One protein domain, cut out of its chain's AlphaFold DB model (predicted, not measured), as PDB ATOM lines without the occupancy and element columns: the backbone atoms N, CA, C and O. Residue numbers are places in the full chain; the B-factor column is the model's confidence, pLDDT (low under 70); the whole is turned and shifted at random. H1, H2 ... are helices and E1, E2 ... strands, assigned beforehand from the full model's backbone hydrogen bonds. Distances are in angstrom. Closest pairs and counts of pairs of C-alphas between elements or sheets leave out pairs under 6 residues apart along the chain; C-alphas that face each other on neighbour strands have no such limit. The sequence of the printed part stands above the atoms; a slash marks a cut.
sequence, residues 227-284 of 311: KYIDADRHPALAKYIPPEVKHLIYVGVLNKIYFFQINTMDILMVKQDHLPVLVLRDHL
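Overview. This is residues 227 to 284 of the 311 residues of an uncharacterized protein of Desulfovibrio marinus (UniProt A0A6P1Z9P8). What shape does the printed part make? One strongly twisted, curled antiparallel sheet, in the order E1 E2 E3 E4, makes the body, and the tail after E4 folds back so that residues 281 to 282 pair antiparallel with residues 227 to 228 of E1. The short helix H1 only grazes the sheet. What builds it? The printed part has 58 residues with E1, H1, E2, E3 and E4 in that order; it is mostly strand, though under half of the residues are in named elements. It is compact, with a radius of gyration of the C-alphas of 10.4 A and spans of 28 by 26 by 21 A.

Arrangement. How does the sheet start? Edge strand E1, residues 227 to 230, is antiparallel to E2, residues 247 to 254, at 122 degrees, with N 250 and O 227 within hydrogen-bond range at 2.8 A. E2 bends by 53 degrees at Val 251. How does it go on? E2, E3, residues 257 to 261, and E4, residues 267 to 271, form a meander, each strand the antiparallel neighbour of the one before. In the hairpin E2 and E3, N 257 and O 254 are 2.8 A apart; in the hairpin E3 and E4, N 268 and O 260 are 2.7 A apart. Where is the helix? H1, residues 235 to 238, only grazes the sheet with residues 236 to 238; it is too short for an O i to N i+4 pair, and its 1 O i to N i+3 pair is within range.

Along the chain. Where does E1 begin? C-alpha 227 is at (-1.921, 10.325, -37.542), and E1 is 10.4 A long. How long are the others? H1 measures 5.1 A, E2 20.4 A, and E3 and E4 13.1 A each; E4 ends with C-alpha 271 at (-6.047, 26.799, -43.307).

Size, cuts and confidence. How far does it reach? The two C-alphas farthest apart, of Glu 244 and Asn 255, are 28.9 A apart. Is it unbroken and confident? The printed part has no cut and no long link; residue 284 alone is under 70.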
ATOM      1  N   LYS A 227      -2.574   9.240 -38.257       88.56
ATOM      2  CA  LYS A 227      -1.921  10.325 -37.542       88.56
ATOM      3  C   LYS A 227      -2.989  11.175 -36.890       88.56
ATOM      4  O   LYS A 227      -4.088  11.285 -37.423       88.56
ATOM      5  N   TYR A 228      -2.690  11.787 -35.758       90.25
ATOM      6  CA  TYR A 228      -3.625  12.689 -35.097       90.25
ATOM      7  C   TYR A 228      -2.916  13.897 -34.496       90.25
ATOM      8  O   TYR A 228      -1.690  13.929 -34.361       90.25
ATOM      9  N   ILE A 229      -3.716  14.895 -34.136       91.00
ATOM     10  CA  ILE A 229      -3.300  16.070 -33.376       91.00
ATOM     11  C   ILE A 229      -4.149  16.177 -32.105       91.00
ATOM     12  O   ILE A 229      -5.344  15.874 -32.117       91.00
ATOM     13  N   ASP A 230      -3.526  16.585 -30.998       88.25
ATOM     14  CA  ASP A 230      -4.232  16.868 -29.744       88.25
ATOM     15  C   ASP A 230      -4.913  18.236 -29.856       88.25
ATOM     16  O   ASP A 230      -4.226  19.261 -29.861       88.25
ATOM     17  N   ALA A 231      -6.244  18.273 -29.922       85.69
ATOM     18  CA  ALA A 231      -7.006  19.516 -30.066       85.69
ATOM     19  C   ALA A 231      -6.711  20.506 -28.923       85.69
ATOM     20  O   ALA A 231      -6.524  21.699 -29.164       85.69
ATOM     21  N   ASP A 232      -6.546  19.993 -27.700       85.00
ATOM     22  CA  ASP A 232      -6.273  20.771 -26.481       85.00
ATOM     23  C   ASP A 232      -4.960  21.567 -26.543       85.00
ATOM     24  O   ASP A 232      -4.800  22.585 -25.872       85.00
ATOM     25  N   ARG A 233      -3.999  21.120 -27.360       84.62
ATOM     26  CA  ARG A 233      -2.707  21.802 -27.525       84.62
ATOM     27  C   ARG A 233      -2.775  22.967 -28.508       84.62
ATOM     28  O   ARG A 233      -1.801  23.707 -28.635       84.62
ATOM     29  N   HIS A 234      -3.903  23.138 -29.193       85.00
ATOM     30  CA  HIS A 234      -4.092  24.144 -30.226       85.00
ATOM     31  C   HIS A 234      -5.328  25.000 -29.915       85.00
ATOM     32  O   HIS A 234      -6.423  24.714 -30.402       85.00
ATOM     33  N   PRO A 235      -5.166  26.114 -29.171       82.69
ATOM     34  CA  PRO A 235      -6.274  27.000 -28.796       82.69
ATOM     35  C   PRO A 235      -7.095  27.509 -29.990       82.69
ATOM     36  O   PRO A 235      -8.296  27.738 -29.879       82.69
ATOM     37  N   ALA A 236      -6.457  27.652 -31.159       83.12
ATOM     38  CA  ALA A 236      -7.117  28.048 -32.401       83.12
ATOM     39  C   ALA A 236      -8.167  27.032 -32.889       83.12
ATOM     40  O   ALA A 236      -9.128  27.431 -33.549       83.12
ATOM     41  N   LEU A 237      -7.990  25.750 -32.557       83.62
ATOM     42  CA  LEU A 237      -8.881  24.650 -32.919       83.62
ATOM     43  C   LEU A 237      -9.975  24.424 -31.869       83.62
ATOM     44  O   LEU A 237     -11.103  24.102 -32.230       83.62
ATOM     45  N   ALA A 238      -9.674  24.674 -30.590       80.94
ATOM     46  CA  ALA A 238     -10.583  24.439 -29.464       80.94
ATOM     47  C   ALA A 238     -11.947  25.151 -29.588       80.94
ATOM     48  O   ALA A 238     -12.946  24.665 -29.074       80.94
ATOM     49  N   LYS A 239     -12.020  26.280 -30.308       82.06
ATOM     50  CA  LYS A 239     -13.281  27.008 -30.561       82.06
ATOM     51  C   LYS A 239     -14.203  26.363 -31.605       82.06
ATOM     52  O   LYS A 239     -15.362  26.753 -31.699       82.06
ATOM     53  N   TYR A 240     -13.690  25.444 -32.420       82.56
ATOM     54  CA  TYR A 240     -14.418  24.840 -33.544       82.56
ATOM     55  C   TYR A 240     -14.749  23.366 -33.324       82.56
ATOM     56  O   TYR A 240     -15.393  22.748 -34.168       82.56
ATOM     57  N   ILE A 241     -14.284  22.799 -32.216       87.06
ATOM     58  CA  ILE A 241     -14.353  21.373 -31.938       87.06
ATOM     59  C   ILE A 241     -15.183  21.184 -30.668       87.06
ATOM     60  O   ILE A 241     -14.995  21.937 -29.709       87.06
ATOM     61  N   PRO A 242     -16.102  20.204 -30.630       85.88
ATOM     62  CA  PRO A 242     -16.808  19.866 -29.403       85.88
ATOM     63  C   PRO A 242     -15.813  19.558 -28.270       85.88
ATOM     64  O   PRO A 242     -14.829  18.860 -28.514       85.88
ATOM     65  N   PRO A 243     -16.072  19.994 -27.025       84.00
ATOM     66  CA  PRO A 243     -15.141  19.819 -25.900       84.00
ATOM     67  C   PRO A 243     -14.843  18.346 -25.558       84.00
ATOM     68  O   PRO A 243     -13.907  18.047 -24.822       84.00
ATOM     69  N   GLU A 244     -15.637  17.416 -26.087       86.81
ATOM     70  CA  GLU A 244     -15.475  15.970 -25.930       86.81
ATOM     71  C   GLU A 244     -14.394  15.383 -26.858       86.81
ATOM     72  O   GLU A 244     -13.836  14.321 -26.574       86.81
ATOM     73  N   VAL A 245     -14.072  16.065 -27.964       85.75
ATOM     74  CA  VAL A 245     -13.147  15.569 -28.989       85.75
ATOM     75  C   VAL A 245     -11.732  16.051 -28.685       85.75
ATOM     76  O   VAL A 245     -11.349  17.179 -28.985       85.75
ATOM     77  N   LYS A 246     -10.931  15.155 -28.104       84.56
ATOM     78  CA  LYS A 246      -9.536  15.436 -27.720       84.56
ATOM     79  C   LYS A 246      -8.532  15.221 -28.847       84.56
ATOM     80  O   LYS A 246      -7.502  15.893 -28.898       84.56
ATOM     81  N   HIS A 247      -8.825  14.283 -29.743       87.88
ATOM     82  CA  HIS A 247      -7.935  13.905 -30.835       87.88
ATOM     83  C   HIS A 247      -8.636  14.120 -32.166       87.88
ATOM     84  O   HIS A 247      -9.729  13.608 -32.395       87.88
ATOM     85  N   LEU A 248      -7.973  14.860 -33.043       89.75
ATOM     86  CA  LEU A 248      -8.395  15.045 -34.418       89.75
ATOM     87  C   LEU A 248      -7.553  14.155 -35.318       89.75
ATOM     88  O   LEU A 248      -6.326  14.290 -35.352       89.75
ATOM     89  N   ILE A 249      -8.204  13.262 -36.054       90.25
ATOM     90  CA  ILE A 249      -7.527  12.349 -36.973       90.25
ATOM     91  C   ILE A 249      -7.090  13.150 -38.197       90.25
ATOM     92  O   ILE A 249      -7.903  13.782 -38.859       90.25
ATOM     93  N   TYR A 250      -5.801  13.154 -38.505       91.31
ATOM     94  CA  TYR A 250      -5.273  13.802 -39.694       91.31
ATOM     95  C   TYR A 250      -5.608  12.968 -40.928       91.31
ATOM     96  O   TYR A 250      -5.161  11.828 -41.054       91.31
ATOM     97  N   VAL A 251      -6.376  13.566 -41.836       90.94
ATOM     98  CA  VAL A 251      -6.714  12.969 -43.127       90.94
ATOM     99  C   VAL A 251      -5.634  13.327 -44.134       90.94
ATOM    100  O   VAL A 251      -4.996  12.455 -44.704       90.94
ATOM    101  N   GLY A 252      -5.357  14.615 -44.317       89.12
ATOM    102  CA  GLY A 252      -4.381  15.041 -45.306       89.12
ATOM    103  C   GLY A 252      -4.305  16.550 -45.452       89.12
ATOM    104  O   GLY A 252      -4.864  17.309 -44.659       89.12
ATOM    105  N   VAL A 253      -3.613  16.981 -46.501       89.06
ATOM    106  CA  VAL A 253      -3.476  18.390 -46.862       89.06
ATOM    107  C   VAL A 253      -3.771  18.568 -48.346       89.06
ATOM    108  O   VAL A 253      -3.244  17.825 -49.172       89.06
ATOM    109  N   LEU A 254      -4.592  19.561 -48.685       86.00
ATOM    110  CA  LEU A 254      -4.809  20.021 -50.059       86.00
ATOM    111  C   LEU A 254      -4.699  21.537 -50.095       86.00
ATOM    112  O   LEU A 254      -5.372  22.209 -49.321       86.00
ATOM    113  N   ASN A 255      -3.854  22.075 -50.979       85.12
ATOM    114  CA  ASN A 255      -3.711  23.519 -51.204       85.12
ATOM    115  C   ASN A 255      -3.640  24.347 -49.902       85.12
ATOM    116  O   ASN A 255      -4.429  25.261 -49.670       85.12
ATOM    117  N   LYS A 256      -2.705  23.980 -49.012       87.56
ATOM    118  CA  LYS A 256      -2.508  24.619 -47.696       87.56
ATOM    119  C   LYS A 256      -3.730  24.558 -46.766       87.56
ATOM    120  O   LYS A 256      -3.834  25.349 -45.832       87.56
ATOM    121  N   ILE A 257      -4.662  23.641 -46.993       88.12
ATOM    122  CA  ILE A 257      -5.769  23.340 -46.087       88.12
ATOM    123  C   ILE A 257      -5.513  21.959 -45.503       88.12
ATOM    124  O   ILE A 257      -5.386  20.980 -46.236       88.12
ATOM    125  N   TYR A 258      -5.427  21.890 -44.182       91.38
ATOM    126  CA  TYR A 258      -5.409  20.640 -43.445       91.38
ATOM    127  C   TYR A 258      -6.830  20.125 -43.260       91.38
ATOM    128  O   TYR A 258      -7.729  20.880 -42.883       91.38
ATOM    129  N   PHE A 259      -7.005  18.831 -43.495       92.06
ATOM    130  CA  PHE A 259      -8.256  18.120 -43.301       92.06
ATOM    131  C   PHE A 259      -8.096  17.198 -42.103       92.06
ATOM    132  O   PHE A 259      -7.199  16.350 -42.069       92.06
ATOM    133  N   PHE A 260      -8.972  17.378 -41.122       92.25
ATOM    134  CA  PHE A 260      -9.025  16.545 -39.938       92.25
ATOM    135  C   PHE A 260     -10.398  15.918 -39.801       92.25
ATOM    136  O   PHE A 260     -11.407  16.588 -39.956       92.25
ATOM    137  N   GLN A 261     -10.445  14.649 -39.452       89.88
ATOM    138  CA  GLN A 261     -11.674  13.959 -39.139       89.88
ATOM    139  C   GLN A 261     -11.983  14.129 -37.642       89.88
ATOM    140  O   GLN A 261     -11.159  13.796 -36.785       89.88
ATOM    141  N   ILE A 262     -13.158  14.696 -37.342       87.00
ATOM    142  CA  ILE A 262     -13.656  14.926 -35.973       87.00
ATOM    143  C   ILE A 262     -14.353  13.662 -35.452       87.00
ATOM    144  O   ILE A 262     -14.154  13.248 -34.313       87.00
ATOM    145  N   ASN A 263     -15.183  13.047 -36.294       81.50
ATOM    146  CA  ASN A 263     -15.906  11.804 -36.028       81.50
ATOM    147  C   ASN A 263     -16.027  10.996 -37.336       81.50
ATOM    148  O   ASN A 263     -15.406  11.339 -38.336       81.50
ATOM    149  N   THR A 264     -16.819   9.926 -37.375       74.81
ATOM    150  CA  THR A 264     -16.932   9.071 -38.573       74.81
ATOM    151  C   THR A 264     -17.385   9.793 -39.847       74.81
ATOM    152  O   THR A 264     -17.120   9.275 -40.926       74.81
ATOM    153  N   MET A 265     -18.029  10.961 -39.749       73.44
ATOM    154  CA  MET A 265     -18.669  11.644 -40.883       73.44
ATOM    155  C   MET A 265     -18.222  13.103 -41.068       73.44
ATOM    156  O   MET A 265     -18.334  13.629 -42.172       73.44
ATOM    157  N   ASP A 266     -17.704  13.753 -40.025       86.00
ATOM    158  CA  ASP A 266     -17.410  15.185 -40.031       86.00
ATOM    159  C   ASP A 266     -15.924  15.467 -40.265       86.00
ATOM    160  O   ASP A 266     -15.046  14.979 -39.541       86.00
ATOM    161  N   ILE A 267     -15.658  16.327 -41.251       90.19
ATOM    162  CA  ILE A 267     -14.326  16.827 -41.578       90.19
ATOM    163  C   ILE A 267     -14.194  18.297 -41.177       90.19
ATOM    164  O   ILE A 267     -14.928  19.165 -41.648       90.19
ATOM    165  N   LEU A 268     -13.196  18.588 -40.350       91.25
ATOM    166  CA  LEU A 268     -12.709  19.925 -40.066       91.25
ATOM    167  C   LEU A 268     -11.674  20.344 -41.108       91.25
ATOM    168  O   LEU A 268     -10.670  19.664 -41.323       91.25
ATOM    169  N   MET A 269     -11.880  21.521 -41.685       92.56
ATOM    170  CA  MET A 269     -10.938  22.148 -42.603       92.56
ATOM    171  C   MET A 269     -10.242  23.317 -41.919       92.56
ATOM    172  O   MET A 269     -10.890  24.239 -41.424       92.56
ATOM    173  N   VAL A 270      -8.912  23.304 -41.912       90.00
ATOM    174  CA  VAL A 270      -8.100  24.325 -41.247       90.00
ATOM    175  C   VAL A 270      -7.078  24.861 -42.233       90.00
ATOM    176  O   VAL A 270      -6.233  24.117 -42.725       90.00
ATOM    177  N   LYS A 271      -7.112  26.165 -42.517       88.94
ATOM    178  CA  LYS A 271      -6.047  26.799 -43.307       88.94
ATOM    179  C   LYS A 271      -4.723  26.703 -42.552       88.94
ATOM    180  O   LYS A 271      -4.674  26.989 -41.357       88.94
ATOM    181  N   GLN A 272      -3.654  26.366 -43.259       88.00
ATOM    182  CA  GLN A 272      -2.310  26.215 -42.711       88.00
ATOM    183  C   GLN A 272      -1.812  27.489 -42.017       88.00
ATOM    184  O   GLN A 272      -1.112  27.395 -41.017       88.00
ATOM    185  N   ASP A 273      -2.255  28.671 -42.448       86.81
ATOM    186  CA  ASP A 273      -1.934  29.944 -41.785       86.81
ATOM    187  C   ASP A 273      -2.456  30.014 -40.334       86.81
ATOM    188  O   ASP A 273      -1.891  30.712 -39.495       86.81
ATOM    189  N   HIS A 274      -3.520  29.270 -40.013       84.62
ATOM    190  CA  HIS A 274      -4.054  29.150 -38.651       84.62
ATOM    191  C   HIS A 274      -3.377  28.045 -37.832       84.62
ATOM    192  O   HIS A 274      -3.594  27.959 -36.623       84.62
ATOM    193  N   LEU A 275      -2.564  27.207 -38.476       85.44
ATOM    194  CA  LEU A 275      -1.833  26.112 -37.853       85.44
ATOM    195  C   LEU A 275      -0.450  25.955 -38.518       85.44
ATOM    196  O   LEU A 275      -0.181  24.933 -39.149       85.44
ATOM    197  N   PRO A 276       0.434  26.965 -38.409       77.38
ATOM    198  CA  PRO A 276       1.673  27.016 -39.190       77.38
ATOM    199  C   PRO A 276       2.662  25.906 -38.818       77.38
ATOM    200  O   PRO A 276       3.484  25.505 -39.641       77.38
ATOM    201  N   VAL A 277       2.570  25.387 -37.590       81.38
ATOM    202  CA  VAL A 277       3.347  24.240 -37.117       81.38
ATOM    203  C   VAL A 277       2.385  23.097 -36.817       81.38
ATOM    204  O   VAL A 277       1.669  23.117 -35.814       81.38
ATOM    205  N   LEU A 278       2.382  22.097 -37.697       81.94
ATOM    206  CA  LEU A 278       1.606  20.875 -37.535       81.94
ATOM    207  C   LEU A 278       2.490  19.779 -36.928       81.94
ATOM    208  O   LEU A 278       3.373  19.245 -37.597       81.94
ATOM    209  N   VAL A 279       2.239  19.426 -35.664       85.50
ATOM    210  CA  VAL A 279       2.904  18.295 -35.000       85.50
ATOM    211  C   VAL A 279       1.959  17.102 -35.000       85.50
ATOM    212  O   VAL A 279       1.051  17.013 -34.175       85.50
ATOM    213  N   LEU A 280       2.173  16.192 -35.947       87.31
ATOM    214  CA  LEU A 280       1.415  14.948 -36.040       87.31
ATOM    215  C   LEU A 280       1.989  13.892 -35.099       87.31
ATOM    216  O   LEU A 280       3.205  13.739 -34.986       87.31
ATOM    217  N   ARG A 281       1.099  13.142 -34.456       85.88
ATOM    218  CA  ARG A 281       1.442  11.966 -33.660       85.88
ATOM    219  C   ARG A 281       0.976  10.717 -34.367       85.88
ATOM    220  O   ARG A 281      -0.157  10.668 -34.839       85.88
ATOM    221  N   ASP A 282       1.836   9.710 -34.396       84.19
ATOM    222  CA  ASP A 282       1.450   8.394 -34.878       84.19
ATOM    223  C   ASP A 282       0.625   7.690 -33.806       84.19
ATOM    224  O   ASP A 282       1.031   7.596 -32.640       84.19
ATOM    225  N   HIS A 283      -0.531   7.162 -34.197       74.19
ATOM    226  CA  HIS A 283      -1.229   6.208 -33.358       74.19
ATOM    227  C   HIS A 283      -0.500   4.861 -33.446       74.19
ATOM    228  O   HIS A 283      -0.853   3.985 -34.236       74.19
ATOM    229  N   LEU A 284       0.553   4.690 -32.644       56.34
ATOM    230  CA  LEU A 284       1.196   3.390 -32.478       56.34
ATOM    231  C   LEU A 284       0.167   2.437 -31.867       56.34
ATOM    232  O   LEU A 284      -0.273   2.619 -30.732       56.34
TER     233      LEU A 284